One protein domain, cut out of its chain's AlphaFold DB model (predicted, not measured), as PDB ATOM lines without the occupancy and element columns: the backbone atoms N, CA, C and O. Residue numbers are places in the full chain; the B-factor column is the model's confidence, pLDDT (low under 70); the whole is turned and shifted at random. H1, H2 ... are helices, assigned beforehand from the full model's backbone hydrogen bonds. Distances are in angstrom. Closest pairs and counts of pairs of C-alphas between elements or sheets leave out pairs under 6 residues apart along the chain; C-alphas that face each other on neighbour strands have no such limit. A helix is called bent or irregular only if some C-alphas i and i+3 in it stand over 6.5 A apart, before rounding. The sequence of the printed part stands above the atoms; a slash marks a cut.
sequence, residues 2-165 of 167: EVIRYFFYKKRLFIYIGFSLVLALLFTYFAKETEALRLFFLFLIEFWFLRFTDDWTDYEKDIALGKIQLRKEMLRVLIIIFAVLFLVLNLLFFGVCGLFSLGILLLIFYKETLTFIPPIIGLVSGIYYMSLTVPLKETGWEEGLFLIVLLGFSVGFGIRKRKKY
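What this domain is: This is residues 2 to 165 of the 167 residues of an uncharacterized protein of Catonella morbi ATCC 51271 (UniProt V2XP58). Helices H1, H2, H5, H6 and arm H4b make an elongated bundle, H2 nearest its middle; H4 folds back, its arm H4a packing on H2. Residues 61 to 66 stick out at one end. The printed part has 164 residues with six named helices, H1 to H6: all helix, compact, radius of gyration of the C-alphas 16.1 A, spans 53 by 32 by 29 A.

Where its parts are: H1, residues 2 to 31, 38.9 A, starts at C-alpha 2 (-7.991, -12.492, -34.387) and is irregular: C-alphas 7 and 10 are 8.7 A apart. H2 is 36 to 57, H3 59 to 64. H4, 72 to 110, assigned as one helix by hydrogen bonds, is bent: C-alphas 93 and 96 are 9.5 A apart; its arms are H4a, 72 to 93, and H4b, 96 to 110. H5 is 117 to 133; H6, 141 to 162, ends at C-alpha 162 (8.068, -34.798, -37.177).

How they stand to each other: The closest C-alphas of hairpin H1 and H2, Ala 24 and Phe 40, are 5.1 A apart. H2 touches H4a, closest C-alphas Phe 49 and Phe 82, 5.7 A. H5 touches H6, closest C-alphas Pro 119 and Ser 154, 4.4 A. Every O i to N i+4 pair is within hydrogen-bond range in H2, H3, H4a and H6; 21 of 26 are in H1, 6 of 11 in H4b, 11 of 13 in H5.

The domain as a whole: The printed part has no cut and no long link. pLDDT is under 70 at residues 34, 112 to 119, 136 to 137 and 156 to 165.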
ATOM      1  N   GLU A   2      -9.139 -11.566 -34.239       84.19
ATOM      2  CA  GLU A   2      -7.991 -12.492 -34.387       84.19
ATOM      3  C   GLU A   2      -8.274 -13.922 -33.895       84.19
ATOM      4  O   GLU A   2      -8.066 -14.878 -34.635       84.19
ATOM      5  N   VAL A   3      -8.834 -14.067 -32.689       83.38
ATOM      6  CA  VAL A   3      -9.167 -15.374 -32.092       83.38
ATOM      7  C   VAL A   3     -10.158 -16.155 -32.959       83.38
ATOM      8  O   VAL A   3      -9.903 -17.303 -33.303       83.38
ATOM      9  N   ILE A   4     -11.254 -15.530 -33.399       85.62
ATOM     10  CA  ILE A   4     -12.236 -16.174 -34.290       85.62
ATOM     11  C   ILE A   4     -11.555 -16.600 -35.597       85.62
ATOM     12  O   ILE A   4     -11.675 -17.750 -36.015       85.62
ATOM     13  N   ARG A   5     -10.765 -15.715 -36.215       86.19
ATOM     14  CA  ARG A   5     -10.024 -16.040 -37.441       86.19
ATOM     15  C   ARG A   5      -9.087 -17.235 -37.248       86.19
ATOM     16  O   ARG A   5      -8.979 -18.053 -38.158       86.19
ATOM     17  N   TYR A   6      -8.462 -17.369 -36.079       88.81
ATOM     18  CA  TYR A   6      -7.630 -18.520 -35.734       88.81
ATOM     19  C   TYR A   6      -8.426 -19.832 -35.703       88.81
ATOM     20  O   TYR A   6      -7.979 -20.826 -36.279       88.81
ATOM     21  N   PHE A   7      -9.622 -19.838 -35.103       87.06
ATOM     22  CA  PHE A   7     -10.491 -21.022 -35.071       87.06
ATOM     23  C   PHE A   7     -10.904 -21.476 -36.480       87.06
ATOM     24  O   PHE A   7     -10.872 -22.667 -36.794       87.06
ATOM     25  N   PHE A   8     -11.237 -20.532 -37.360       87.06
ATOM     26  CA  PHE A   8     -11.696 -20.834 -38.720       87.06
ATOM     27  C   PHE A   8     -10.566 -21.004 -39.748       87.06
ATOM     28  O   PHE A   8     -10.816 -21.467 -40.867       87.06
ATOM     29  N   TYR A   9      -9.319 -20.674 -39.397       85.94
ATOM     30  CA  TYR A   9      -8.183 -20.759 -40.311       85.94
ATOM     31  C   TYR A   9      -8.035 -22.176 -40.881       85.94
ATOM     32  O   TYR A   9      -7.977 -23.154 -40.139       85.94
ATOM     33  N   LYS A  10      -7.982 -22.297 -42.216       85.50
ATOM     34  CA  LYS A  10      -7.919 -23.586 -42.935       85.50
ATOM     35  C   LYS A  10      -8.988 -24.599 -42.488       85.50
ATOM     36  O   LYS A  10      -8.720 -25.795 -42.449       85.50
ATOM     37  N   LYS A  11     -10.197 -24.125 -42.152       87.94
ATOM     38  CA  LYS A  11     -11.319 -24.959 -41.678       87.94
ATOM     39  C   LYS A  11     -10.997 -25.755 -40.401       87.94
ATOM     40  O   LYS A  11     -11.643 -26.765 -40.138       87.94
ATOM     41  N   ARG A  12     -10.019 -25.309 -39.599       87.38
ATOM     42  CA  ARG A  12      -9.518 -26.032 -38.417       87.38
ATOM     43  C   ARG A  12     -10.627 -26.416 -37.441       87.38
ATOM     44  O   ARG A  12     -10.661 -27.562 -37.011       87.38
ATOM     45  N   LEU A  13     -11.555 -25.502 -37.157       90.19
ATOM     46  CA  LEU A  13     -12.707 -25.783 -36.300       90.19
ATOM     47  C   LEU A  13     -13.521 -26.988 -36.773       90.19
ATOM     48  O   LEU A  13     -13.771 -27.894 -35.988       90.19
ATOM     49  N   PHE A  14     -13.870 -27.037 -38.056       91.00
ATOM     50  CA  PHE A  14     -14.631 -28.152 -38.621       91.00
ATOM     51  C   PHE A  14     -13.839 -29.459 -38.599       91.00
ATOM     52  O   PHE A  14     -14.410 -30.514 -38.347       91.00
ATOM     53  N   ILE A  15     -12.524 -29.385 -38.823       88.94
ATOM     54  CA  ILE A  15     -11.636 -30.549 -38.764       88.94
ATOM     55  C   ILE A  15     -11.623 -31.134 -37.348       88.94
ATOM     56  O   ILE A  15     -11.822 -32.335 -37.196       88.94
ATOM     57  N   TYR A  16     -11.436 -30.310 -36.315       90.25
ATOM     58  CA  TYR A  16     -11.422 -30.798 -34.933       90.25
ATOM     59  C   TYR A  16     -12.787 -31.281 -34.466       90.25
ATOM     60  O   TYR A  16     -12.847 -32.342 -33.863       90.25
ATOM     61  N   ILE A  17     -13.878 -30.601 -34.827       92.25
ATOM     62  CA  ILE A  17     -15.234 -31.112 -34.571       92.25
ATOM     63  C   ILE A  17     -15.419 -32.491 -35.218       92.25
ATOM     64  O   ILE A  17     -15.886 -33.417 -34.560       92.25
ATOM     65  N   GLY A  18     -15.017 -32.650 -36.483       91.38
ATOM     66  CA  GLY A  18     -15.113 -33.923 -37.194       91.38
ATOM     67  C   GLY A  18     -14.297 -35.032 -36.528       91.38
ATOM     68  O   GLY A  18     -14.823 -36.117 -36.296       91.38
ATOM     69  N   PHE A  19     -13.040 -34.757 -36.165       89.25
ATOM     70  CA  PHE A  19     -12.194 -35.730 -35.469       89.25
ATOM     71  C   PHE A  19     -12.743 -36.104 -34.092       89.25
ATOM     72  O   PHE A  19     -12.799 -37.289 -33.780       89.25
ATOM     73  N   SER A  20     -13.186 -35.131 -33.292       91.44
ATOM     74  CA  SER A  20     -13.798 -35.389 -31.983       91.44
ATOM     75  C   SER A  20     -15.057 -36.231 -32.101       91.44
ATOM     76  O   SER A  20     -15.255 -37.134 -31.297       91.44
ATOM     77  N   LEU A  21     -15.892 -35.966 -33.111       92.94
ATOM     78  CA  LEU A  21     -17.116 -36.727 -33.339       92.94
ATOM     79  C   LEU A  21     -16.808 -38.168 -33.737       92.94
ATOM     80  O   LEU A  21     -17.353 -39.090 -33.141       92.94
ATOM     81  N   VAL A  22     -15.910 -38.372 -34.705       91.25
ATOM     82  CA  VAL A  22     -15.500 -39.719 -35.124       91.25
ATOM     83  C   VAL A  22     -14.889 -40.481 -33.952       91.25
ATOM     84  O   VAL A  22     -15.239 -41.638 -33.739       91.25
ATOM     85  N   LEU A  23     -14.020 -39.841 -33.165       88.00
ATOM     86  CA  LEU A  23     -13.382 -40.492 -32.027       88.00
ATOM     87  C   LEU A  23     -14.385 -40.840 -30.923       88.00
ATOM     88  O   LEU A  23     -14.324 -41.942 -30.388       88.00
ATOM     89  N   ALA A  24     -15.336 -39.950 -30.630       90.06
ATOM     90  CA  ALA A  24     -16.415 -40.221 -29.687       90.06
ATOM     91  C   ALA A  24     -17.292 -41.390 -30.146       90.06
ATOM     92  O   ALA A  24     -17.528 -42.304 -29.370       90.06
ATOM     93  N   LEU A  25     -17.706 -41.412 -31.417       90.88
ATOM     94  CA  LEU A  25     -18.514 -42.504 -31.967       90.88
ATOM     95  C   LEU A  25     -17.772 -43.844 -31.942       90.88
ATOM     96  O   LEU A  25     -18.360 -44.854 -31.566       90.88
ATOM     97  N   LEU A  26     -16.488 -43.853 -32.316       87.44
ATOM     98  CA  LEU A  26     -15.657 -45.052 -32.221       87.44
ATOM     99  C   LEU A  26     -15.544 -45.514 -30.769       87.44
ATOM    100  O   LEU A  26     -15.764 -46.688 -30.493       87.44
ATOM    101  N   PHE A  27     -15.254 -44.602 -29.842       85.62
ATOM    102  CA  PHE A  27     -15.163 -44.938 -28.427       85.62
ATOM    103  C   PHE A  27     -16.477 -45.542 -27.924       85.62
ATOM    104  O   PHE A  27     -16.464 -46.639 -27.390       85.62
ATOM    105  N   THR A  28     -17.609 -44.874 -28.140       86.62
ATOM    106  CA  THR A  28     -18.944 -45.342 -27.742       86.62
ATOM    107  C   THR A  28     -19.261 -46.718 -28.332       86.62
ATOM    108  O   THR A  28     -19.752 -47.588 -27.618       86.62
ATOM    109  N   TYR A  29     -18.911 -46.956 -29.602       85.56
ATOM    110  CA  TYR A  29     -19.083 -48.259 -30.246       85.56
ATOM    111  C   TYR A  29     -18.280 -49.371 -29.553       85.56
ATOM    112  O   TYR A  29     -18.828 -50.433 -29.271       85.56
ATOM    113  N   PHE A  30     -16.998 -49.131 -29.260       81.06
ATOM    114  CA  PHE A  30     -16.115 -50.141 -28.662       81.06
ATOM    115  C   PHE A  30     -16.288 -50.297 -27.147       81.06
ATOM    116  O   PHE A  30     -16.124 -51.393 -26.632       81.06
ATOM    117  N   ALA A  31     -16.618 -49.219 -26.439       75.50
ATOM    118  CA  ALA A  31     -16.768 -49.190 -24.987       75.50
ATOM    119  C   ALA A  31     -18.202 -49.490 -24.522       75.50
ATOM    120  O   ALA A  31     -18.461 -49.466 -23.321       75.50
ATOM    121  N   LYS A  32     -19.148 -49.703 -25.456       72.94
ATOM    122  CA  LYS A  32     -20.595 -49.882 -25.188       72.94
ATOM    123  C   LYS A  32     -21.177 -48.788 -24.285       72.94
ATOM    124  O   LYS A  32     -22.163 -48.978 -23.578       72.94
ATOM    125  N   GLU A  33     -20.537 -47.631 -24.336       73.00
ATOM    126  CA  GLU A  33     -20.903 -46.418 -23.630       73.00
ATOM    127  C   GLU A  33     -22.088 -45.781 -24.384       73.00
ATOM    128  O   GLU A  33     -22.262 -46.029 -25.576       73.00
ATOM    129  N   THR A  34     -22.956 -45.013 -23.719       66.38
ATOM    130  CA  THR A  34     -24.202 -44.506 -24.342       66.38
ATOM    131  C   THR A  34     -24.227 -42.989 -24.541       66.38
ATOM    132  O   THR A  34     -25.072 -42.463 -25.266       66.38
ATOM    133  N   GLU A  35     -23.268 -42.268 -23.975       79.69
ATOM    134  CA  GLU A  35     -23.172 -40.818 -23.911       79.69
ATOM    135  C   GLU A  35     -21.994 -40.280 -24.740       79.69
ATOM    136  O   GLU A  35     -21.195 -39.450 -24.290       79.69
ATOM    137  N   ALA A  36     -21.971 -40.650 -26.027       82.88
ATOM    138  CA  ALA A  36     -21.028 -40.150 -27.037       82.88
ATOM    139  C   ALA A  36     -20.869 -38.617 -27.025       82.88
ATOM    140  O   ALA A  36     -19.808 -38.076 -27.336       82.88
ATOM    141  N   LEU A  37     -21.924 -37.896 -26.640       87.06
ATOM    142  CA  LEU A  37     -21.932 -36.441 -26.542       87.06
ATOM    143  C   LEU A  37     -20.976 -35.912 -25.458       87.06
ATOM    144  O   LEU A  37     -20.328 -34.889 -25.679       87.06
ATOM    145  N   ARG A  38     -20.823 -36.609 -24.322       89.56
ATOM    146  CA  ARG A  38     -19.864 -36.226 -23.268       89.56
ATOM    147  C   ARG A  38     -18.430 -36.367 -23.773       89.56
ATOM    148  O   ARG A  38     -17.648 -35.419 -23.695       89.56
ATOM    149  N   LEU A  39     -18.121 -37.520 -24.364       88.38
ATOM    150  CA  LEU A  39     -16.807 -37.824 -24.939       88.38
ATOM    151  C   LEU A  39     -16.453 -36.884 -26.091       88.38
ATOM    152  O   LEU A  39     -15.318 -36.422 -26.184       88.38
ATOM    153  N   PHE A  40     -17.432 -36.523 -26.923       92.81
ATOM    154  CA  PHE A  40     -17.253 -35.530 -27.977       92.81
ATOM    155  C   PHE A  40     -16.712 -34.204 -27.428       92.81
ATOM    156  O   PHE A  40     -15.718 -33.691 -27.945       92.81
ATOM    157  N   PHE A  41     -17.331 -33.657 -26.373       92.50
ATOM    158  CA  PHE A  41     -16.872 -32.400 -25.780       92.50
ATOM    159  C   PHE A  41     -15.485 -32.539 -25.156       92.50
ATOM    160  O   PHE A  41     -14.646 -31.661 -25.357       92.50
ATOM    161  N   LEU A  42     -15.219 -33.642 -24.456       92.06
ATOM    162  CA  LEU A  42     -13.915 -33.898 -23.846       92.06
ATOM    163  C   LEU A  42     -12.802 -33.960 -24.896       92.06
ATOM    164  O   LEU A  42     -11.832 -33.209 -24.793       92.06
ATOM    165  N   PHE A  43     -12.989 -34.744 -25.960       91.12
ATOM    166  CA  PHE A  43     -12.026 -34.833 -27.058       91.12
ATOM    167  C   PHE A  43     -11.863 -33.505 -27.797       91.12
ATOM    168  O   PHE A  43     -10.758 -33.151 -28.203       91.12
ATOM    169  N   LEU A  44     -12.944 -32.743 -27.987       93.56
ATOM    170  CA  LEU A  44     -12.870 -31.434 -28.637       93.56
ATOM    171  C   LEU A  44     -12.021 -30.449 -27.834       93.56
ATOM    172  O   LEU A  44     -11.161 -29.774 -28.405       93.56
ATOM    173  N   ILE A  45     -12.240 -30.379 -26.523       93.25
ATOM    174  CA  ILE A  45     -11.448 -29.522 -25.641       93.25
ATOM    175  C   ILE A  45      -9.999 -30.000 -25.582       93.25
ATOM    176  O   ILE A  45      -9.098 -29.170 -25.698       93.25
ATOM    177  N   GLU A  46      -9.760 -31.308 -25.490       91.06
ATOM    178  CA  GLU A  46      -8.414 -31.879 -25.476       91.06
ATOM    179  C   GLU A  46      -7.631 -31.560 -26.761       91.06
ATOM    180  O   GLU A  46      -6.492 -31.096 -26.689       91.06
ATOM    181  N   PHE A  47      -8.240 -31.715 -27.944       90.56
ATOM    182  CA  PHE A  47      -7.582 -31.382 -29.212       90.56
ATOM    183  C   PHE A  47      -7.254 -29.896 -29.337       90.56
ATOM    184  O   PHE A  47      -6.167 -29.537 -29.798       90.56
ATOM    185  N   TRP A  48      -8.169 -29.020 -28.921       92.06
ATOM    186  CA  TRP A  48      -7.895 -27.587 -28.902       92.06
ATOM    187  C   TRP A  48      -6.788 -27.237 -27.919       92.06
ATOM    188  O   TRP A  48      -5.887 -26.473 -28.263       92.06
ATOM    189  N   PHE A  49      -6.810 -27.839 -26.734       91.12
ATOM    190  CA  PHE A  49      -5.783 -27.640 -25.727       91.12
ATOM    191  C   PHE A  49      -4.403 -28.083 -26.233       91.12
ATOM    192  O   PHE A  49      -3.449 -27.306 -26.190       91.12
ATOM    193  N   LEU A  50      -4.311 -29.275 -26.831       88.19
ATOM    194  CA  LEU A  50      -3.108 -29.765 -27.509       88.19
ATOM    195  C   LEU A  50      -2.595 -28.777 -28.557       88.19
ATOM    196  O   LEU A  50      -1.391 -28.510 -28.606       88.19
ATOM    197  N   ARG A  51      -3.504 -28.227 -29.368       88.31
ATOM    198  CA  ARG A  51      -3.179 -27.293 -30.445       88.31
ATOM    199  C   ARG A  51      -2.658 -25.954 -29.930       88.31
ATOM    200  O   ARG A  51      -1.689 -25.446 -30.487       88.31
ATOM    201  N   PHE A  52      -3.278 -25.376 -28.902       90.38
ATOM    202  CA  PHE A  52      -2.791 -24.120 -28.327       90.38
ATOM    203  C   PHE A  52      -1.414 -24.302 -27.698       90.38
ATOM    204  O   PHE A  52      -0.545 -23.457 -27.890       90.38
ATOM    205  N   THR A  53      -1.202 -25.425 -27.009       87.81
ATOM    206  CA  THR A  53       0.098 -25.763 -26.427       87.81
ATOM    207  C   THR A  53       1.155 -25.993 -27.510       87.81
ATOM    208  O   THR A  53       2.271 -25.516 -27.355       87.81
ATOM    209  N   ASP A  54       0.813 -26.641 -28.635       84.75
ATOM    210  CA  ASP A  54       1.716 -26.748 -29.797       84.75
ATOM    211  C   ASP A  54       2.124 -25.366 -30.326       84.75
ATOM    212  O   ASP A  54       3.310 -25.065 -30.427       84.75
ATOM    213  N   ASP A  55       1.144 -24.507 -30.621       86.75
ATOM    214  CA  ASP A  55       1.405 -23.188 -31.210       86.75
ATOM    215  C   ASP A  55       2.130 -22.241 -30.233       86.75
ATOM    216  O   ASP A  55       2.829 -21.325 -30.663       86.75
ATOM    217  N   TRP A  56       1.979 -22.441 -28.919       87.69
ATOM    218  CA  TRP A  56       2.708 -21.678 -27.904       87.69
ATOM    219  C   TRP A  56       4.162 -22.135 -27.760       87.69
ATOM    220  O   TRP A  56       5.050 -21.287 -27.641       87.69
ATOM    221  N   THR A  57       4.427 -23.445 -27.800       84.88
ATOM    222  CA  THR A  57       5.800 -23.966 -27.720       84.88
ATOM    223  C   THR A  57       6.590 -23.665 -28.993       84.88
ATOM    224  O   THR A  57       7.734 -23.220 -28.920       84.88
ATOM    225  N   ASP A  58       5.972 -23.825 -30.163       83.44
ATOM    226  CA  ASP A  58       6.617 -23.534 -31.448       83.44
ATOM    227  C   ASP A  58       6.594 -22.047 -31.821       83.44
ATOM    228  O   ASP A  58       7.048 -21.680 -32.906       83.44
ATOM    229  N   TYR A  59       6.113 -21.181 -30.920       84.75
ATOM    230  CA  TYR A  59       5.850 -19.774 -31.206       84.75
ATOM    231  C   TYR A  59       7.038 -19.079 -31.871       84.75
ATOM    232  O   TYR A  59       6.879 -18.565 -32.971       84.75
ATOM    233  N   GLU A  60       8.229 -19.130 -31.262       83.25
ATOM    234  CA  GLU A  60       9.442 -18.462 -31.772       83.25
ATOM    235  C   GLU A  60       9.842 -18.950 -33.175       83.25
ATOM    236  O   GLU A  60      10.256 -18.161 -34.027       83.25
ATOM    237  N   LYS A  61       9.659 -20.247 -33.454       80.06
ATOM    238  CA  LYS A  61       9.928 -20.830 -34.776       80.06
ATOM    239  C   LYS A  61       8.897 -20.358 -35.800       80.06
ATOM    240  O   LYS A  61       9.249 -20.001 -36.923       80.06
ATOM    241  N   ASP A  62       7.626 -20.313 -35.411       82.06
ATOM    242  CA  ASP A  62       6.544 -19.830 -36.267       82.06
ATOM    243  C   ASP A  62       6.629 -18.313 -36.522       82.06
ATOM    244  O   ASP A  62       6.210 -17.870 -37.598       82.06
ATOM    245  N   ILE A  63       7.227 -17.527 -35.606       83.94
ATOM    246  CA  ILE A  63       7.613 -16.126 -35.866       83.94
ATOM    247  C   ILE A  63       8.617 -16.066 -37.007       83.94
ATOM    248  O   ILE A  63       8.374 -15.364 -37.988       83.94
ATOM    249  N   ALA A  64       9.719 -16.811 -36.894       79.69
ATOM    250  CA  ALA A  64      10.794 -16.794 -37.882       79.69
ATOM    251  C   ALA A  64      10.303 -17.192 -39.288       79.69
ATOM    252  O   ALA A  64      10.823 -16.716 -40.292       79.69
ATOM    253  N   LEU A  65       9.258 -18.023 -39.360       81.56
ATOM    254  CA  LEU A  65       8.638 -18.479 -40.606       81.56
ATOM    255  C   LEU A  65       7.459 -17.607 -41.083       81.56
ATOM    256  O   LEU A  65       6.831 -17.949 -42.088       81.56
ATOM    257  N   GLY A  66       7.107 -16.531 -40.368       77.38
ATOM    258  CA  GLY A  66       5.973 -15.659 -40.699       77.38
ATOM    259  C   GLY A  66       4.602 -16.348 -40.615       77.38
ATOM    260  O   GLY A  66       3.645 -15.925 -41.264       77.38
ATOM    261  N   LYS A  67       4.494 -17.441 -39.848       78.62
ATOM    262  CA  LYS A  67       3.301 -18.305 -39.755       78.62
ATOM    263  C   LYS A  67       2.402 -17.994 -38.550       78.62
ATOM    264  O   LYS A  67       1.391 -18.680 -38.374       78.62
ATOM    265  N   ILE A  68       2.731 -16.970 -37.756       76.94
ATOM    266  CA  ILE A  68       1.972 -16.574 -36.560       76.94
ATOM    267  C   ILE A  68       0.522 -16.240 -36.916       76.94
ATOM    268  O   ILE A  68       0.241 -15.459 -37.823       76.94
ATOM    269  N   GLN A  69      -0.412 -16.800 -36.149       77.69
ATOM    270  CA  GLN A  69      -1.847 -16.519 -36.290       77.69
ATOM    271  C   GLN A  69      -2.461 -15.857 -35.051       77.69
ATOM    272  O   GLN A  69      -3.534 -15.267 -35.152       77.69
ATOM    273  N   LEU A  70      -1.801 -15.960 -33.896       86.50
ATOM    274  CA  LEU A  70      -2.222 -15.398 -32.613       86.50
ATOM    275  C   LEU A  70      -0.996 -14.905 -31.855       86.50
ATOM    276  O   LEU A  70       0.068 -15.488 -31.999       86.50
ATOM    277  N   ARG A  71      -1.160 -13.878 -31.018       88.81
ATOM    278  CA  ARG A  71      -0.108 -13.415 -30.103       88.81
ATOM    279  C   ARG A  71       0.155 -14.432 -28.988       88.81
ATOM    280  O   ARG A  71      -0.775 -15.114 -28.545       88.81
ATOM    281  N   LYS A  72       1.394 -14.491 -28.493       89.69
ATOM    282  CA  LYS A  72       1.823 -15.436 -27.444       89.69
ATOM    283  C   LYS A  72       0.993 -15.310 -26.169       89.69
ATOM    284  O   LYS A  72       0.633 -16.317 -25.561       89.69
ATOM    285  N   GLU A  73       0.643 -14.084 -25.785       91.12
ATOM    286  CA  GLU A  73      -0.174 -13.797 -24.603       91.12
ATOM    287  C   GLU A  73      -1.592 -14.352 -24.769       91.12
ATOM    288  O   GLU A  73      -2.142 -14.942 -23.842       91.12
ATOM    289  N   MET A  74      -2.167 -14.231 -25.970       91.56
ATOM    290  CA  MET A  74      -3.493 -14.775 -26.275       91.56
ATOM    291  C   MET A  74      -3.489 -16.304 -26.272       91.56
ATOM    292  O   MET A  74      -4.425 -16.906 -25.749       91.56
ATOM    293  N   LEU A  75      -2.434 -16.934 -26.800       91.88
ATOM    294  CA  LEU A  75      -2.253 -18.385 -26.699       91.88
ATOM    295  C   LEU A  75      -2.177 -18.828 -25.235       91.88
ATOM    296  O   LEU A  75      -2.871 -19.764 -24.854       91.88
ATOM    297  N   ARG A  76      -1.424 -18.112 -24.388       92.50
ATOM    298  CA  ARG A  76      -1.343 -18.407 -22.947       92.50
ATOM    299  C   ARG A  76      -2.710 -18.328 -22.263       92.50
ATOM    300  O   ARG A  76      -3.043 -19.208 -21.473       92.50
ATOM    301  N   VAL A  77      -3.508 -17.307 -22.575       94.00
ATOM    302  CA  VAL A  77      -4.873 -17.171 -22.042       94.00
ATOM    303  C   VAL A  77      -5.762 -18.328 -22.507       94.00
ATOM    304  O   VAL A  77      -6.461 -18.919 -21.688       94.00
ATOM    305  N   LEU A  78      -5.703 -18.705 -23.788       94.31
ATOM    306  CA  LEU A  78      -6.470 -19.834 -24.327       94.31
ATOM    307  C   LEU A  78      -6.071 -21.168 -23.687       94.31
ATOM    308  O   LEU A  78      -6.952 -21.949 -23.343       94.31
ATOM    309  N   ILE A  79      -4.776 -21.403 -23.461       93.56
ATOM    310  CA  ILE A  79      -4.266 -22.583 -22.743       93.56
ATOM    311  C   ILE A  79      -4.880 -22.652 -21.342       93.56
ATOM    312  O   ILE A  79      -5.418 -23.691 -20.973       93.56
ATOM    313  N   ILE A  80      -4.859 -21.555 -20.575       94.38
ATOM    314  CA  ILE A  80      -5.426 -21.530 -19.216       94.38
ATOM    315  C   ILE A  80      -6.934 -21.803 -19.251       94.38
ATOM    316  O   ILE A  80      -7.419 -22.648 -18.503       94.38
ATOM    317  N   ILE A  81      -7.670 -21.133 -20.145       95.19
ATOM    318  CA  ILE A  81      -9.123 -21.314 -20.280       95.19
ATOM    319  C   ILE A  81      -9.457 -22.768 -20.625       95.19
ATOM    320  O   ILE A  81     -10.329 -23.358 -19.992       95.19
ATOM    321  N   PHE A  82      -8.763 -23.363 -21.598       94.88
ATOM    322  CA  PHE A  82      -9.037 -24.733 -22.029       94.88
ATOM    323  C   PHE A  82      -8.572 -25.777 -21.012       94.88
ATOM    324  O   PHE A  82      -9.248 -26.787 -20.865       94.88
ATOM    325  N   ALA A  83      -7.496 -25.529 -20.260       93.75
ATOM    326  CA  ALA A  83      -7.089 -26.396 -19.155       93.75
ATOM    327  C   ALA A  83      -8.145 -26.424 -18.041       93.75
ATOM    328  O   ALA A  83      -8.532 -27.496 -17.575       93.75
ATOM    329  N   VAL A  84      -8.651 -25.248 -17.644       95.19
ATOM    330  CA  VAL A  84      -9.730 -25.139 -16.650       95.19
ATOM    331  C   VAL A  84     -10.999 -25.802 -17.172       95.19
ATOM    332  O   VAL A  84     -11.602 -26.601 -16.464       95.19
ATOM    333  N   LEU A  85     -11.386 -25.522 -18.419       95.56
ATOM    334  CA  LEU A  85     -12.573 -26.110 -19.034       95.56
ATOM    335  C   LEU A  85     -12.471 -27.638 -19.123       95.56
ATOM    336  O   LEU A  85     -13.439 -28.326 -18.814       95.56
ATOM    337  N   PHE A  86     -11.303 -28.167 -19.490       93.94
ATOM    338  CA  PHE A  86     -11.043 -29.603 -19.519       93.94
ATOM    339  C   PHE A  86     -11.236 -30.223 -18.136       93.94
ATOM    340  O   PHE A  86     -11.988 -31.184 -17.997       93.94
ATOM    341  N   LEU A  87     -10.622 -29.646 -17.099       94.69
ATOM    342  CA  LEU A  87     -10.751 -30.150 -15.733       94.69
ATOM    343  C   LEU A  87     -12.203 -30.091 -15.237       94.69
ATOM    344  O   LEU A  87     -12.705 -31.069 -14.689       94.69
ATOM    345  N   VAL A  88     -12.891 -28.967 -15.466       95.12
ATOM    346  CA  VAL A  88     -14.293 -28.780 -15.066       95.12
ATOM    347  C   VAL A  88     -15.197 -29.800 -15.753       95.12
ATOM    348  O   VAL A  88     -16.002 -30.428 -15.076       95.12
ATOM    349  N   LEU A  89     -15.050 -30.025 -17.062       93.62
ATOM    350  CA  LEU A  89     -15.853 -31.025 -17.774       93.62
ATOM    351  C   LEU A  89     -15.580 -32.448 -17.276       93.62
ATOM    352  O   LEU A  89     -16.525 -33.205 -17.068       93.62
ATOM    353  N   ASN A  90     -14.316 -32.806 -17.024       93.25
ATOM    354  CA  ASN A  90     -13.983 -34.118 -16.464       93.25
ATOM    355  C   ASN A  90     -14.591 -34.307 -15.061       93.25
ATOM    356  O   ASN A  90     -15.129 -35.373 -14.770       93.25
ATOM    357  N   LEU A  91     -14.566 -33.276 -14.210       92.94
ATOM    358  CA  LEU A  91     -15.218 -33.302 -12.896       92.94
ATOM    359  C   LEU A  91     -16.746 -33.391 -12.997       92.94
ATOM    360  O   LEU A  91     -17.369 -34.114 -12.225       92.94
ATOM    361  N   LEU A  92     -17.357 -32.677 -13.947       92.75
ATOM    362  CA  LEU A  92     -18.805 -32.710 -14.165       92.75
ATOM    363  C   LEU A  92     -19.282 -34.080 -14.657       92.75
ATOM    364  O   LEU A  92     -20.338 -34.540 -14.230       92.75
ATOM    365  N   PHE A  93     -18.523 -34.730 -15.539       90.50
ATOM    366  CA  PHE A  93     -18.925 -36.009 -16.130       90.50
ATOM    367  C   PHE A  93     -18.533 -37.230 -15.292       90.50
ATOM    368  O   PHE A  93     -19.272 -38.212 -15.300       90.50
ATOM    369  N   PHE A  94     -17.415 -37.174 -14.560       88.25
ATOM    370  CA  PHE A  94     -16.856 -38.330 -13.842       88.25
ATOM    371  C   PHE A  94     -16.639 -38.093 -12.338       88.25
ATOM    372  O   PHE A  94     -16.028 -38.920 -11.655       88.25
ATOM    373  N   GLY A  95     -17.114 -36.971 -11.791       89.44
ATOM    374  CA  GLY A  95     -16.984 -36.647 -10.370       89.44
ATOM    375  C   GLY A  95     -15.523 -36.553  -9.922       89.44
ATOM    376  O   GLY A  95     -14.664 -36.047 -10.640       89.44
ATOM    377  N   VAL A  96     -15.217 -37.073  -8.731       88.94
ATOM    378  CA  VAL A  96     -13.860 -37.034  -8.145       88.94
ATOM    379  C   VAL A  96     -12.835 -37.783  -9.008       88.94
ATOM    380  O   VAL A  96     -11.686 -37.353  -9.100       88.94
ATOM    381  N   CYS A  97     -13.243 -38.844  -9.715       85.31
ATOM    382  CA  CYS A  97     -12.380 -39.560 -10.661       85.31
ATOM    383  C   CYS A  97     -11.946 -38.678 -11.849       85.31
ATOM    384  O   CYS A  97     -10.909 -38.927 -12.471       85.31
ATOM    385  N   GLY A  98     -12.680 -37.592 -12.111       86.19
ATOM    386  CA  GLY A  98     -12.308 -36.529 -13.041       86.19
ATOM    387  C   GLY A  98     -10.974 -35.847 -12.710       86.19
ATOM    388  O   GLY A  98     -10.315 -35.335 -13.613       86.19
ATOM    389  N   LEU A  99     -10.514 -35.871 -11.451       88.94
ATOM    390  CA  LEU A  99      -9.235 -35.263 -11.050       88.94
ATOM    391  C   LEU A  99      -8.017 -35.946 -11.681       88.94
ATOM    392  O   LEU A  99      -6.997 -35.294 -11.895       88.94
ATOM    393  N   PHE A 100      -8.116 -37.227 -12.039       86.62
ATOM    394  CA  PHE A 100      -7.027 -37.937 -12.719       86.62
ATOM    395  C   PHE A 100      -6.732 -37.373 -14.122       86.62
ATOM    396  O   PHE A 100      -5.622 -37.547 -14.625       86.62
ATOM    397  N   SER A 101      -7.652 -36.592 -14.703       89.56
ATOM    398  CA  SER A 101      -7.411 -35.827 -15.935       89.56
ATOM    399  C   SER A 101      -6.294 -34.774 -15.797       89.56
ATOM    400  O   SER A 101      -5.704 -34.368 -16.801       89.56
ATOM    401  N   LEU A 102      -5.906 -34.395 -14.568       90.06
ATOM    402  CA  LEU A 102      -4.703 -33.591 -14.312       90.06
ATOM    403  C   LEU A 102      -3.436 -34.265 -14.857       90.06
ATOM    404  O   LEU A 102      -2.541 -33.574 -15.338       90.06
ATOM    405  N   GLY A 103      -3.370 -35.601 -14.840       87.56
ATOM    406  CA  GLY A 103      -2.262 -36.348 -15.436       87.56
ATOM    407  C   GLY A 103      -2.153 -36.114 -16.946       87.56
ATOM    408  O   GLY A 103      -1.055 -35.896 -17.455       87.56
ATOM    409  N   ILE A 104      -3.289 -36.063 -17.648       87.25
ATOM    410  CA  ILE A 104      -3.352 -35.751 -19.085       87.25
ATOM    411  C   ILE A 104      -2.895 -34.308 -19.330       87.25
ATOM    412  O   ILE A 104      -2.066 -34.065 -20.206       87.25
ATOM    413  N   LEU A 105      -3.361 -33.351 -18.519       88.50
ATOM    414  CA  LEU A 105      -2.924 -31.955 -18.618       88.50
ATOM    415  C   LEU A 105      -1.407 -31.820 -18.443       88.50
ATOM    416  O   LEU A 105      -0.754 -31.152 -19.247       88.50
ATOM    417  N   LEU A 106      -0.837 -32.484 -17.433       87.44
ATOM    418  CA  LEU A 106       0.608 -32.497 -17.202       87.44
ATOM    419  C   LEU A 106       1.352 -33.102 -18.396       87.44
ATOM    420  O   LEU A 106       2.296 -32.488 -18.891       87.44
ATOM    421  N   LEU A 107       0.901 -34.245 -18.921       84.94
ATOM    422  CA  LEU A 107       1.500 -34.850 -20.115       84.94
ATOM    423  C   LEU A 107       1.493 -33.890 -21.310       84.94
ATOM    424  O   LEU A 107       2.496 -33.789 -22.012       84.94
ATOM    425  N   ILE A 108       0.409 -33.139 -21.516       84.00
ATOM    426  CA  ILE A 108       0.314 -32.150 -22.596       84.00
ATOM    427  C   ILE A 108       1.333 -31.017 -22.418       84.00
ATOM    428  O   ILE A 108       1.925 -30.589 -23.412       84.00
ATOM    429  N   PHE A 109       1.587 -30.559 -21.189       81.81
ATOM    430  CA  PHE A 109       2.614 -29.546 -20.914       81.81
ATOM    431  C   PHE A 109       4.041 -30.076 -21.088       81.81
ATOM    432  O   PHE A 109       4.886 -29.384 -21.651       81.81
ATOM    433  N   TYR A 110       4.309 -31.307 -20.649       78.38
ATOM    434  CA  TYR A 110       5.641 -31.918 -20.724       78.38
ATOM    435  C   TYR A 110       5.937 -32.598 -22.068       78.38
ATOM    436  O   TYR A 110       7.025 -33.143 -22.252       78.38
ATOM    437  N   LYS A 111       5.010 -32.558 -23.036       74.25
ATOM    438  CA  LYS A 111       5.126 -33.319 -24.290       74.25
ATOM    439  C   LYS A 111       6.349 -32.996 -25.143       74.25
ATOM    440  O   LYS A 111       6.765 -33.820 -25.946       74.25
ATOM    441  N   GLU A 112       6.905 -31.804 -24.974       65.88
ATOM    442  CA  GLU A 112       8.085 -31.331 -25.706       65.88
ATOM    443  C   GLU A 112       9.393 -31.724 -24.998       65.88
ATOM    444  O   GLU A 112      10.463 -31.677 -25.597       65.88
ATOM    445  N   THR A 113       9.324 -32.179 -23.740       63.81
ATOM    446  CA  THR A 113      10.482 -32.710 -23.004       63.81
ATOM    447  C   THR A 113      10.854 -34.117 -23.471       63.81
ATOM    448  O   THR A 113      12.026 -34.482 -23.430       63.81
ATOM    449  N   LEU A 114       9.881 -34.918 -23.926       59.44
ATOM    450  CA  LEU A 114      10.110 -36.300 -24.348       59.44
ATOM    451  C   LEU A 114       9.390 -36.587 -25.671       59.44
ATOM    452  O   LEU A 114       8.164 -36.570 -25.763       59.44
ATOM    453  N   THR A 115      10.167 -36.932 -26.696       57.81
ATOM    454  CA  THR A 115       9.741 -37.153 -28.093       57.81
ATOM    455  C   THR A 115       8.695 -38.255 -28.292       57.81
ATOM    456  O   THR A 115       8.086 -38.339 -29.360       57.81
ATOM    457  N   PHE A 116       8.466 -39.099 -27.286       61.06
ATOM    458  CA  PHE A 116       7.455 -40.156 -27.296       61.06
ATOM    459  C   PHE A 116       6.116 -39.748 -26.665       61.06
ATOM    460  O   PHE A 116       5.145 -40.480 -26.819       61.06
ATOM    461  N   ILE A 117       6.014 -38.596 -25.997       63.91
ATOM    462  CA  ILE A 117       4.766 -38.181 -25.336       63.91
ATOM    463  C   ILE A 117       3.628 -37.865 -26.328       63.91
ATOM    464  O   ILE A 117       2.510 -38.309 -26.068       63.91
ATOM    465  N   PRO A 118       3.834 -37.162 -27.464       64.31
ATOM    466  CA  PRO A 118       2.734 -36.828 -28.372       64.31
ATOM    467  C   PRO A 118       1.884 -38.026 -28.844       64.31
ATOM    468  O   PRO A 118       0.660 -37.907 -28.819       64.31
ATOM    469  N   PRO A 119       2.462 -39.187 -29.228       65.50
ATOM    470  CA  PRO A 119       1.668 -40.373 -29.551       65.50
ATOM    471  C   PRO A 119       1.082 -41.099 -28.324       65.50
ATOM    472  O   PRO A 119       0.176 -41.910 -28.485       65.50
ATOM    473  N   ILE A 120       1.577 -40.826 -27.114       76.12
ATOM    474  CA  ILE A 120       1.111 -41.464 -25.873       76.12
ATOM    475  C   ILE A 120      -0.061 -40.702 -25.248       76.12
ATOM    476  O   ILE A 120      -0.904 -41.346 -24.639       76.12
ATOM    477  N   ILE A 121      -0.174 -39.379 -25.428       79.56
ATOM    478  CA  ILE A 121      -1.285 -38.588 -24.855       79.56
ATOM    479  C   ILE A 121      -2.638 -39.159 -25.286       79.56
ATOM    480  O   ILE A 121      -3.458 -39.461 -24.431       79.56
ATOM    481  N   GLY A 122      -2.830 -39.399 -26.588       79.88
ATOM    482  CA  GLY A 122      -4.073 -39.987 -27.092       79.88
ATOM    483  C   GLY A 122      -4.360 -41.361 -26.482       79.88
ATOM    484  O   GLY A 122      -5.480 -41.617 -26.057       79.88
ATOM    485  N   LEU A 123      -3.342 -42.220 -26.363       83.56
ATOM    486  CA  LEU A 123      -3.478 -43.539 -25.739       83.56
ATOM    487  C   LEU A 123      -3.823 -43.440 -24.244       83.56
ATOM    488  O   LEU A 123      -4.715 -44.145 -23.783       83.56
ATOM    489  N   VAL A 124      -3.157 -42.556 -23.499       85.94
ATOM    490  CA  VAL A 124      -3.424 -42.329 -22.073       85.94
ATOM    491  C   VAL A 124      -4.839 -41.806 -21.872       85.94
ATOM    492  O   VAL A 124      -5.539 -42.318 -21.006       85.94
ATOM    493  N   SER A 125      -5.292 -40.860 -22.695       85.31
ATOM    494  CA  SER A 125      -6.667 -40.358 -22.656       85.31
ATOM    495  C   SER A 125      -7.680 -41.453 -22.995       85.31
ATOM    496  O   SER A 125      -8.687 -41.591 -22.306       85.31
ATOM    497  N   GLY A 126      -7.393 -42.299 -23.991       85.06
ATOM    498  CA  GLY A 126      -8.222 -43.460 -24.325       85.06
ATOM    499  C   GLY A 126      -8.351 -44.456 -23.170       85.06
ATOM    500  O   GLY A 126      -9.464 -44.820 -22.805       85.06
ATOM    501  N   ILE A 127      -7.227 -44.842 -22.555       86.62
ATOM    502  CA  ILE A 127      -7.203 -45.731 -21.381       86.62
ATOM    503  C   ILE A 127      -7.933 -45.086 -20.203       86.62
ATOM    504  O   ILE A 127      -8.714 -45.752 -19.528       86.62
ATOM    505  N   TYR A 128      -7.698 -43.795 -19.966       88.44
ATOM    506  CA  TYR A 128      -8.335 -43.045 -18.891       88.44
ATOM    507  C   TYR A 128      -9.855 -43.087 -19.022       88.44
ATOM    508  O   TYR A 128     -10.528 -43.555 -18.106       88.44
ATOM    509  N   TYR A 129     -10.395 -42.686 -20.173       87.56
ATOM    510  CA  TYR A 129     -11.839 -42.708 -20.377       87.56
ATOM    511  C   TYR A 129     -12.399 -44.128 -20.335       87.56
ATOM    512  O   TYR A 129     -13.408 -44.342 -19.673       87.56
ATOM    513  N   MET A 130     -11.712 -45.116 -20.922       85.56
ATOM    514  CA  MET A 130     -12.143 -46.518 -20.840       85.56
ATOM    515  C   MET A 130     -12.221 -47.017 -19.403       85.56
ATOM    516  O   MET A 130     -13.202 -47.653 -19.038       85.56
ATOM    517  N   SER A 131     -11.236 -46.684 -18.566       84.25
ATOM    518  CA  SER A 131     -11.221 -47.088 -17.156       84.25
ATOM    519  C   SER A 131     -12.364 -46.487 -16.332       84.25
ATOM    520  O   SER A 131     -12.698 -47.016 -15.274       84.25
ATOM    521  N   LEU A 132     -12.959 -45.388 -16.809       83.94
ATOM    522  CA  LEU A 132     -14.079 -44.711 -16.159       83.94
ATOM    523  C   LEU A 132     -15.441 -45.147 -16.703       83.94
ATOM    524  O   LEU A 132     -16.435 -45.015 -15.991       83.94
ATOM    525  N   THR A 133     -15.503 -45.637 -17.943       79.12
ATOM    526  CA  THR A 133     -16.766 -45.976 -18.618       79.12
ATOM    527  C   THR A 133     -17.005 -47.475 -18.758       79.12
ATOM    528  O   THR A 133     -18.158 -47.887 -18.812       79.12
ATOM    529  N   VAL A 134     -15.950 -48.293 -18.813       78.50
ATOM    530  CA  VAL A 134     -16.040 -49.745 -19.023       78.50
ATOM    531  C   VAL A 134     -15.681 -50.483 -17.731       78.50
ATOM    532  O   VAL A 134     -14.586 -50.286 -17.195       78.50
ATOM    533  N   PRO A 135     -16.546 -51.374 -17.217       75.06
ATOM    534  CA  PRO A 135     -16.192 -52.238 -16.100       75.06
ATOM    535  C   PRO A 135     -14.996 -53.132 -16.456       75.06
ATOM    536  O   PRO A 135     -15.004 -53.805 -17.483       75.06
ATOM    537  N   LEU A 136     -14.005 -53.247 -15.565       69.75
ATOM    538  CA  LEU A 136     -12.810 -54.091 -15.779       69.75
ATOM    539  C   LEU A 136     -13.129 -55.564 -16.095       69.75
ATOM    540  O   LEU A 136     -12.316 -56.261 -16.690       69.75
ATOM    541  N   LYS A 137     -14.300 -56.054 -15.673       67.69
ATOM    542  CA  LYS A 137     -14.771 -57.421 -15.948       67.69
ATOM    543  C   LYS A 137     -15.294 -57.607 -17.375       67.69
ATOM    544  O   LYS A 137     -15.379 -58.740 -17.832       67.69
ATOM    545  N   GLU A 138     -15.674 -56.515 -18.027       71.06
ATOM    546  CA  GLU A 138     -16.221 -56.485 -19.385       71.06
ATOM    547  C   GLU A 138     -15.163 -56.076 -20.413       71.06
ATOM    548  O   GLU A 138     -15.371 -56.282 -21.603       71.06
ATOM    549  N   THR A 139     -14.008 -55.575 -19.953       73.75
ATOM    550  CA  THR A 139     -12.858 -55.273 -20.807       73.75
ATOM    551  C   THR A 139     -12.379 -56.535 -21.516       73.75
ATOM    552  O   THR A 139     -11.899 -57.483 -20.889       73.75
ATOM    553  N   GLY A 140     -12.483 -56.532 -22.839       78.19
ATOM    554  CA  GLY A 140     -12.135 -57.650 -23.691       78.19
ATOM    555  C   GLY A 140     -11.339 -57.220 -24.918       78.19
ATOM    556  O   GLY A 140     -10.553 -56.271 -24.921       78.19
ATOM    557  N   TRP A 141     -11.501 -57.997 -25.985       81.50
ATOM    558  CA  TRP A 141     -10.764 -57.806 -27.232       81.50
ATOM    559  C   TRP A 141     -11.190 -56.539 -27.993       81.50
ATOM    560  O   TRP A 141     -10.378 -55.945 -28.701       81.50
ATOM    561  N   GLU A 142     -12.444 -56.105 -27.840       81.50
ATOM    562  CA  GLU A 142     -13.015 -54.941 -28.532       81.50
ATOM    563  C   GLU A 142     -12.335 -53.637 -28.080       81.50
ATOM    564  O   GLU A 142     -11.894 -52.835 -28.907       81.50
ATOM    565  N   GLU A 143     -12.136 -53.467 -26.776       81.00
ATOM    566  CA  GLU A 143     -11.439 -52.327 -26.184       81.00
ATOM    567  C   GLU A 143      -9.944 -52.347 -26.533       81.00
ATOM    568  O   GLU A 143      -9.358 -51.311 -26.857       81.00
ATOM    569  N   GLY A 144      -9.334 -53.538 -26.554       80.19
ATOM    570  CA  GLY A 144      -7.957 -53.724 -27.015       80.19
ATOM    571  C   GLY A 144      -7.759 -53.292 -28.472       80.19
ATOM    572  O   GLY A 144      -6.803 -52.576 -28.785       80.19
ATOM    573  N   LEU A 145      -8.689 -53.656 -29.362       83.19
ATOM    574  CA  LEU A 145      -8.689 -53.210 -30.758       83.19
ATOM    575  C   LEU A 145      -8.811 -51.689 -30.872       83.19
ATOM    576  O   LEU A 145      -8.071 -51.080 -31.648       83.19
ATOM    577  N   PHE A 146      -9.689 -51.063 -30.088       83.69
ATOM    578  CA  PHE A 146      -9.802 -49.605 -30.064       83.69
ATOM    579  C   PHE A 146      -8.486 -48.936 -29.662       83.69
ATOM    580  O   PHE A 146      -8.046 -48.006 -30.336       83.69
ATOM    581  N   LEU A 147      -7.818 -49.429 -28.613       84.81
ATOM    582  CA  LEU A 147      -6.531 -48.882 -28.178       84.81
ATOM    583  C   LEU A 147      -5.444 -49.038 -29.251       84.81
ATOM    584  O   LEU A 147      -4.644 -48.121 -29.439       84.81
ATOM    585  N   ILE A 148      -5.441 -50.143 -30.004       83.06
ATOM    586  CA  ILE A 148      -4.529 -50.342 -31.144       83.06
ATOM    587  C   ILE A 148      -4.824 -49.336 -32.264       83.06
ATOM    588  O   ILE A 148      -3.899 -48.724 -32.803       83.06
ATOM    589  N   VAL A 149      -6.100 -49.128 -32.601       82.06
ATOM    590  CA  VAL A 149      -6.516 -48.139 -33.607       82.06
ATOM    591  C   VAL A 149      -6.105 -46.730 -33.168       82.06
ATOM    592  O   VAL A 149      -5.494 -45.993 -33.946       82.06
ATOM    593  N   LEU A 150      -6.363 -46.375 -31.908       82.88
ATOM    594  CA  LEU A 150      -6.005 -45.087 -31.316       82.88
ATOM    595  C   LEU A 150      -4.489 -44.867 -31.300       82.88
ATOM    596  O   LEU A 150      -4.018 -43.774 -31.631       82.88
ATOM    597  N   LEU A 151      -3.717 -45.908 -30.980       81.50
ATOM    598  CA  LEU A 151      -2.261 -45.887 -31.058       81.50
ATOM    599  C   LEU A 151      -1.795 -45.669 -32.502       81.50
ATOM    600  O   LEU A 151      -0.935 -44.824 -32.736       81.50
ATOM    601  N   GLY A 152      -2.390 -46.360 -33.479       78.75
ATOM    602  CA  GLY A 152      -2.094 -46.172 -34.901       78.75
ATOM    603  C   GLY A 152      -2.322 -44.729 -35.363       78.75
ATOM    604  O   GLY A 152      -1.441 -44.130 -35.989       78.75
ATOM    605  N   PHE A 153      -3.456 -44.132 -34.985       75.06
ATOM    606  CA  PHE A 153      -3.741 -42.718 -35.249       75.06
ATOM    607  C   PHE A 153      -2.733 -41.786 -34.566       75.06
ATOM    608  O   PHE A 153      -2.204 -40.871 -35.206       75.06
ATOM    609  N   SER A 154      -2.423 -42.036 -33.294       73.38
ATOM    610  CA  SER A 154      -1.527 -41.195 -32.490       73.38
ATOM    611  C   SER A 154      -0.079 -41.253 -32.993       73.38
ATOM    612  O   SER A 154       0.581 -40.219 -33.134       73.38
ATOM    613  N   VAL A 155       0.405 -42.443 -33.365       73.50
ATOM    614  CA  VAL A 155       1.719 -42.657 -33.990       73.50
ATOM    615  C   VAL A 155       1.776 -42.006 -35.370       73.50
ATOM    616  O   VAL A 155       2.727 -41.276 -35.657       73.50
ATOM    617  N   GLY A 156       0.753 -42.202 -36.208       68.94
ATOM    618  CA  GLY A 156       0.670 -41.571 -37.525       68.94
ATOM    619  C   GLY A 156       0.730 -40.042 -37.441       68.94
ATOM    620  O   GLY A 156       1.468 -39.400 -38.197       68.94
ATOM    621  N   PHE A 157       0.027 -39.457 -36.467       66.69
ATOM    622  CA  PHE A 157       0.066 -38.021 -36.207       66.69
ATOM    623  C   PHE A 157       1.444 -37.561 -35.708       66.69
ATOM    624  O   PHE A 157       1.997 -36.597 -36.242       66.69
ATOM    625  N   GLY A 158       2.048 -38.287 -34.761       64.50
ATOM    626  CA  GLY A 158       3.390 -37.993 -34.247       64.50
ATOM    627  C   GLY A 158       4.491 -38.070 -35.317       64.50
ATOM    628  O   GLY A 158       5.392 -37.229 -35.346       64.50
ATOM    629  N   ILE A 159       4.419 -39.034 -36.241       65.88
ATOM    630  CA  ILE A 159       5.357 -39.151 -37.375       65.88
ATOM    631  C   ILE A 159       5.158 -37.999 -38.367       65.88
ATOM    632  O   ILE A 159       6.129 -37.391 -38.823       65.88
ATOM    633  N   ARG A 160       3.905 -37.662 -38.699       63.81
ATOM    634  CA  ARG A 160       3.604 -36.568 -39.633       63.81
ATOM    635  C   ARG A 160       3.985 -35.203 -39.065       63.81
ATOM    636  O   ARG A 160       4.454 -34.360 -39.828       63.81
ATOM    637  N   LYS A 161       3.819 -34.998 -37.749       61.78
ATOM    638  CA  LYS A 161       4.310 -33.807 -37.044       61.78
ATOM    639  C   LYS A 161       5.826 -33.700 -37.240       61.78
ATOM    640  O   LYS A 161       6.260 -32.680 -37.751       61.78
ATOM    641  N   ARG A 162       6.597 -34.771 -36.999       56.25
ATOM    642  CA  ARG A 162       8.068 -34.798 -37.177       56.25
ATOM    643  C   ARG A 162       8.556 -34.441 -38.583       56.25
ATOM    644  O   ARG A 162       9.411 -33.577 -38.704       56.25
ATOM    645  N   LYS A 163       7.937 -34.974 -39.645       52.88
ATOM    646  CA  LYS A 163       8.310 -34.620 -41.036       52.88
ATOM    647  C   LYS A 163       8.197 -33.123 -41.357       52.88
ATOM    648  O   LYS A 163       8.751 -32.672 -42.350       52.88
ATOM    649  N   LYS A 164       7.451 -32.360 -40.553       51.00
ATOM    650  CA  LYS A 164       7.309 -30.910 -40.698       51.00
ATOM    651  C   LYS A 164       8.455 -30.119 -40.038       51.00
ATOM    652  O   LYS A 164       8.547 -28.929 -40.312       51.00
ATOM    653  N   TYR A 165       9.276 -30.747 -39.188       46.62
ATOM    654  CA  TYR A 165      10.408 -30.120 -38.480       46.62
ATOM    655  C   TYR A 165      11.787 -30.538 -39.024       46.62
ATOM    656  O   TYR A 165      12.775 -29.944 -38.612       46.62
TER     657      TYR A 165